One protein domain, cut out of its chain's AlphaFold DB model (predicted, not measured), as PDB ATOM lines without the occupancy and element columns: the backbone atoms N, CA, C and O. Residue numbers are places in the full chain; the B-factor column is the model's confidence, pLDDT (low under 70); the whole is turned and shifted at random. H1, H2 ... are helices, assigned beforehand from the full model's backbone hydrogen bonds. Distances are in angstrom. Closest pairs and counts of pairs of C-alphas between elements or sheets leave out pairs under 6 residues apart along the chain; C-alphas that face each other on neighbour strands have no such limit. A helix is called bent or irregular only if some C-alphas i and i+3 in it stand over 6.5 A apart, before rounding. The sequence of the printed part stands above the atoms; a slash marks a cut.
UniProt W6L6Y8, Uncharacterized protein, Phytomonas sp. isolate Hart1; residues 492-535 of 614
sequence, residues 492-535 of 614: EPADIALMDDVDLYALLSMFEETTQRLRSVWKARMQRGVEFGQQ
ATOM      1  N   GLU A 492       4.062  14.896 118.168       87.69
ATOM      2  CA  GLU A 492       3.847  15.645 119.407       87.69
ATOM      3  C   GLU A 492       3.651  17.141 119.092       87.69
ATOM      4  O   GLU A 492       4.207  17.649 118.117       87.69
ATOM      5  N   PRO A 493       2.902  17.905 119.911       82.31
ATOM      6  CA  PRO A 493       2.729  19.341 119.682       82.31
ATOM      7  C   PRO A 493       4.054  20.120 119.610       82.31
ATOM      8  O   PRO A 493       4.116  21.159 118.958       82.31
ATOM      9  N   ALA A 494       5.108  19.609 120.258       87.06
ATOM     10  CA  ALA A 494       6.465  20.135 120.159       87.06
ATOM     11  C   ALA A 494       7.101  19.866 118.783       87.06
ATOM     12  O   ALA A 494       7.723  20.768 118.229       87.06
ATOM     13  N   ASP A 495       6.896  18.679 118.204       87.69
ATOM     14  CA  ASP A 495       7.356  18.352 116.850       87.69
ATOM     15  C   ASP A 495       6.624  19.214 115.816       87.69
ATOM     16  O   ASP A 495       7.258  19.805 114.950       87.69
ATOM     17  N   ILE A 496       5.298  19.369 115.950       89.12
ATOM     18  CA  ILE A 496       4.478  20.227 115.072       89.12
ATOM     19  C   ILE A 496       4.972  21.682 115.090       89.12
ATOM     20  O   ILE A 496       4.949  22.346 114.059       89.12
ATOM     21  N   ALA A 497       5.452  22.175 116.235       90.62
ATOM     22  CA  ALA A 497       6.034  23.513 116.361       90.62
ATOM     23  C   ALA A 497       7.456  23.647 115.769       90.62
ATOM     24  O   ALA A 497       7.967  24.764 115.677       90.62
ATOM     25  N   LEU A 498       8.094  22.532 115.393       92.06
ATOM     26  CA  LEU A 498       9.417  22.466 114.759       92.06
ATOM     27  C   LEU A 498       9.362  22.042 113.279       92.06
ATOM     28  O   LEU A 498      10.379  22.140 112.591       92.06
ATOM     29  N   MET A 499       8.210  21.575 112.789       95.88
ATOM     30  CA  MET A 499       7.973  21.298 111.369       95.88
ATOM     31  C   MET A 499       7.969  22.600 110.562       95.88
ATOM     32  O   MET A 499       7.497  23.633 111.040       95.88
ATOM     33  N   ASP A 500       8.471  22.552 109.326       96.25
ATOM     34  CA  ASP A 500       8.322  23.676 108.401       96.25
ATOM     35  C   ASP A 500       6.900  23.730 107.805       96.25
ATOM     36  O   ASP A 500       6.108  22.787 107.919       96.25
ATOM     37  N   ASP A 501       6.554  24.852 107.165       94.56
ATOM     38  CA  ASP A 501       5.220  25.056 106.578       94.56
ATOM     39  C   ASP A 501       4.868  24.001 105.505       94.56
ATOM     40  O   ASP A 501       3.687  23.742 105.251       94.56
ATOM     41  N   VAL A 502       5.872  23.383 104.868       88.75
ATOM     42  CA  VAL A 502       5.694  22.391 103.797       88.75
ATOM     43  C   VAL A 502       5.348  21.027 104.391       88.75
ATOM     44  O   VAL A 502       4.370  20.403 103.965       88.75
ATOM     45  N   ASP A 503       6.092  20.594 105.405       90.00
ATOM     46  CA  ASP A 503       5.824  19.370 106.156       90.00
ATOM     47  C   ASP A 503       4.494  19.473 106.922       90.00
ATOM     48  O   ASP A 503       3.712  18.515 106.945       90.00
ATOM     49  N   LEU A 504       4.173  20.646 107.486       91.94
ATOM     50  CA  LEU A 504       2.881  20.901 108.129       91.94
ATOM     51  C   LEU A 504       1.719  20.808 107.126       91.94
ATOM     52  O   LEU A 504       0.698  20.176 107.414       91.94
ATOM     53  N   TYR A 505       1.873  21.373 105.924       91.81
ATOM     54  CA  TYR A 505       0.879  21.252 104.852       91.81
ATOM     55  C   TYR A 505       0.706  19.800 104.374       91.81
ATOM     56  O   TYR A 505      -0.424  19.343 104.162       91.81
ATOM     57  N   ALA A 506       1.801  19.043 104.249       89.25
ATOM     58  CA  ALA A 506       1.759  17.624 103.898       89.25
ATOM     59  C   ALA A 506       1.033  16.789 104.972       89.25
ATOM     60  O   ALA A 506       0.177  15.963 104.641       89.25
ATOM     61  N   LEU A 507       1.306  17.048 106.254       89.75
ATOM     62  CA  LEU A 507       0.633  16.405 107.385       89.75
ATOM     63  C   LEU A 507      -0.877  16.692 107.390       89.75
ATOM     64  O   LEU A 507      -1.681  15.761 107.488       89.75
ATOM     65  N   LEU A 508      -1.277  17.957 107.226       90.19
ATOM     66  CA  LEU A 508      -2.689  18.353 107.139       90.19
ATOM     67  C   LEU A 508      -3.401  17.691 105.948       90.19
ATOM     68  O   LEU A 508      -4.519  17.193 106.099       90.19
ATOM     69  N   SER A 509      -2.729  17.594 104.798       89.81
ATOM     70  CA  SER A 509      -3.254  16.915 103.603       89.81
ATOM     71  C   SER A 509      -3.501  15.418 103.853       89.81
ATOM     72  O   SER A 509      -4.560  14.890 103.502       89.81
ATOM     73  N   MET A 510      -2.575  14.728 104.534       86.00
ATOM     74  CA  MET A 510      -2.762  13.323 104.934       86.00
ATOM     75  C   MET A 510      -3.906  13.138 105.944       86.00
ATOM     76  O   MET A 510      -4.636  12.138 105.880       86.00
ATOM     77  N   PHE A 511      -4.093  14.084 106.870       88.44
ATOM     78  CA  PHE A 511      -5.216  14.066 107.811       88.44
ATOM     79  C   PHE A 511      -6.567  14.242 107.112       88.44
ATOM     80  O   PHE A 511      -7.524  13.544 107.470       88.44
ATOM     81  N   GLU A 512      -6.663  15.126 106.117       91.19
ATOM     82  CA  GLU A 512      -7.890  15.310 105.340       91.19
ATOM     83  C   GLU A 512      -8.253  14.034 104.570       91.19
ATOM     84  O   GLU A 512      -9.378  13.536 104.708       91.19
ATOM     85  N   GLU A 513      -7.295  13.427 103.861       86.19
ATOM     86  CA  GLU A 513      -7.528  12.172 103.137       86.19
ATOM     87  C   GLU A 513      -7.941  11.034 104.089       86.19
ATOM     88  O   GLU A 513      -8.923  10.320 103.853       86.19
ATOM     89  N   THR A 514      -7.244  10.891 105.220       83.81
ATOM     90  CA  THR A 514      -7.569   9.890 106.248       83.81
ATOM     91  C   THR A 514      -8.974  10.111 106.812       83.81
ATOM     92  O   THR A 514      -9.751   9.160 106.953       83.81
ATOM     93  N   THR A 515      -9.352  11.364 107.062       86.12
ATOM     94  CA  THR A 515     -10.697  11.737 107.517       86.12
ATOM     95  C   THR A 515     -11.753  11.407 106.461       86.12
ATOM     96  O   THR A 515     -12.807  10.858 106.794       86.12
ATOM     97  N   GLN A 516     -11.479  11.664 105.181       88.62
ATOM     98  CA  GLN A 516     -12.380  11.334 104.076       88.62
ATOM     99  C   GLN A 516     -12.565   9.813 103.921       88.62
ATOM    100  O   GLN A 516     -13.700   9.342 103.779       88.62
ATOM    101  N   ARG A 517     -11.484   9.029 104.044       84.19
ATOM    102  CA  ARG A 517     -11.512   7.553 104.077       84.19
ATOM    103  C   ARG A 517     -12.309   7.020 105.279       84.19
ATOM    104  O   ARG A 517     -13.103   6.092 105.131       84.19
ATOM    105  N   LEU A 518     -12.176   7.622 106.463       78.88
ATOM    106  CA  LEU A 518     -12.979   7.253 107.639       78.88
ATOM    107  C   LEU A 518     -14.468   7.589 107.452       78.88
ATOM    108  O   LEU A 518     -15.324   6.746 107.745       78.88
ATOM    109  N   ARG A 519     -14.791   8.769 106.902       85.19
ATOM    110  CA  ARG A 519     -16.170   9.167 106.558       85.19
ATOM    111  C   ARG A 519     -16.797   8.213 105.535       85.19
ATOM    112  O   ARG A 519     -17.955   7.832 105.710       85.19
ATOM    113  N   SER A 520     -16.060   7.777 104.510       85.25
ATOM    114  CA  SER A 520     -16.586   6.848 103.495       85.25
ATOM    115  C   SER A 520     -16.836   5.443 104.063       85.25
ATOM    116  O   SER A 520     -17.906   4.876 103.833       85.25
ATOM    117  N   VAL A 521     -15.930   4.919 104.899       86.38
ATOM    118  CA  VAL A 521     -16.132   3.651 105.628       86.38
ATOM    119  C   VAL A 521     -17.332   3.736 106.576       86.38
ATOM    120  O   VAL A 521     -18.113   2.783 106.666       86.38
ATOM    121  N   TRP A 522     -17.516   4.860 107.270       84.50
ATOM    122  CA  TRP A 522     -18.672   5.077 108.143       84.50
ATOM    123  C   TRP A 522     -19.984   5.144 107.349       84.50
ATOM    124  O   TRP A 522     -20.918   4.402 107.665       84.50
ATOM    125  N   LYS A 523     -20.030   5.920 106.257       87.81
ATOM    126  CA  LYS A 523     -21.187   6.005 105.348       87.81
ATOM    127  C   LYS A 523     -21.564   4.632 104.780       87.81
ATOM    128  O   LYS A 523     -22.725   4.239 104.872       87.81
ATOM    129  N   ALA A 524     -20.587   3.854 104.309       82.88
ATOM    130  CA  ALA A 524     -20.812   2.500 103.799       82.88
ATOM    131  C   ALA A 524     -21.331   1.526 104.877       82.88
ATOM    132  O   ALA A 524     -22.165   0.665 104.591       82.88
ATOM    133  N   ARG A 525     -20.877   1.656 106.135       76.69
ATOM    134  CA  ARG A 525     -21.410   0.869 107.266       76.69
ATOM    135  C   ARG A 525     -22.859   1.241 107.587       76.69
ATOM    136  O   ARG A 525     -23.657   0.336 107.824       76.69
ATOM    137  N   MET A 526     -23.201   2.530 107.559       80.94
ATOM    138  CA  MET A 526     -24.577   2.994 107.765       80.94
ATOM    139  C   MET A 526     -25.501   2.520 106.634       80.94
ATOM    140  O   MET A 526     -26.541   1.928 106.918       80.94
ATOM    141  N   GLN A 527     -25.088   2.667 105.370       83.69
ATOM    142  CA  GLN A 527     -25.853   2.208 104.200       83.69
ATOM    143  C   GLN A 527     -26.140   0.700 104.247       83.69
ATOM    144  O   GLN A 527     -27.300   0.304 104.157       83.69
ATOM    145  N   ARG A 528     -25.138  -0.148 104.533       76.00
ATOM    146  CA  ARG A 528     -25.366  -1.601 104.711       76.00
ATOM    147  C   ARG A 528     -26.308  -1.928 105.877       76.00
ATOM    148  O   ARG A 528     -27.016  -2.932 105.821       76.00
ATOM    149  N   GLY A 529     -26.320  -1.115 106.935       77.62
ATOM    150  CA  GLY A 529     -27.267  -1.261 108.044       77.62
ATOM    151  C   GLY A 529     -28.719  -0.999 107.625       77.62
ATOM    152  O   GLY A 529     -29.618  -1.713 108.073       77.62
ATOM    153  N   VAL A 530     -28.926  -0.020 106.737       68.75
ATOM    154  CA  VAL A 530     -30.235   0.344 106.172       68.75
ATOM    155  C   VAL A 530     -30.699  -0.689 105.138       68.75
ATOM    156  O   VAL A 530     -31.775  -1.260 105.293       68.75
ATOM    157  N   GLU A 531     -29.874  -0.989 104.132       68.31
ATOM    158  CA  GLU A 531     -30.238  -1.842 102.985       68.31
ATOM    159  C   GLU A 531     -30.581  -3.285 103.378       68.31
ATOM    160  O   GLU A 531     -31.532  -3.865 102.859       68.31
ATOM    161  N   PHE A 532     -29.842  -3.877 104.320       65.00
ATOM    162  CA  PHE A 532     -30.048  -5.279 104.704       65.00
ATOM    163  C   PHE A 532     -31.060  -5.470 105.846       65.00
ATOM    164  O   PHE A 532     -31.220  -6.592 106.336       65.00
ATOM    165  N   GLY A 533     -31.693  -4.395 106.337       59.38
ATOM    166  CA  GLY A 533     -32.588  -4.438 107.503       59.38
ATOM    167  C   GLY A 533     -31.932  -5.020 108.764       59.38
ATOM    168  O   GLY A 533     -32.617  -5.461 109.695       59.38
ATOM    169  N   GLN A 534     -30.595  -5.076 108.805       56.25
ATOM    170  CA  GLN A 534     -29.848  -5.713 109.879       56.25
ATOM    171  C   GLN A 534     -29.753  -4.774 111.073       56.25
ATOM    172  O   GLN A 534     -28.741  -4.121 111.319       56.25
ATOM    173  N   GLN A 535     -30.823  -4.789 111.868       59.09
ATOM    174  CA  GLN A 535     -30.822  -4.299 113.240       59.09
ATOM    175  C   GLN A 535     -29.533  -4.746 113.940       59.09
ATOM    176  O   GLN A 535     -29.233  -5.947 113.988       59.09
TER     177      GLN A 535
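AT A GLANCE: This is residues 492 to 535 of the 614 residues of an uncharacterized protein of Phytomonas sp. isolate Hart1 (UniProt W6L6Y8). One long straight helix, H2, makes the length of the model, and beside its first residues the backbone turns aside into a small foot made of residues 492 to 500, which holds the short helix H1. At the other end of H2 a short tail, residues 532 to 535, sticks out. The printed part has 44 residues with two named helices, H1 then H2 along the chain, and no named strand; the class is all helix. The whole is extended, with a radius of gyration of the C-alphas of 17.0 A, and its C-alphas span 50 by 17 by 5 A, a rod in outline.

IN THESE COORDINATES: The printed part begins at Glu 492, with its C-alpha at (3.847, 15.645, 119.407). H1 follows as residues 493 to 496, Pro 493 to Ile 496, and measures 5.0 A from first to last C-alpha. H2 is residues 501 to 531, Asp 501 to Glu 531, and measures 44.7 A from C-alpha 501 at (5.220, 25.056, 106.578) to C-alpha 531 at (-30.238, -1.842, 102.985). Neither helix is bent or irregular.

HOW THE PARTS SIT: A tight link of 4 residues joins H1 to H2. The two helices are close but not clearly touching, with 1 pair of C-alphas within 8 A; their closest C-alphas, those of Ile 496 and Leu 504, are 7.2 A apart. The centres of H1 and H2 are 22.7 A apart. Residues 508 to 535, of which 508 to 531 belong to H2, stand free. In H2 every O i to N i+4 pair is within hydrogen-bond range; H1, with 4 residues, is too short for such a pair, and its 1 pair of O i and N i+3 is not within range.

THE WHOLE: The two C-alphas farthest apart are those of Leu 498 and Gly 533, at 50.4 A. The first and last printed C-alphas, those of Glu 492 and Gln 535, are 40.5 A apart. The printed part has no cut. The mean pLDDT of the printed part is 83.7, and confidence is low, under 70, at residues 530 to 535.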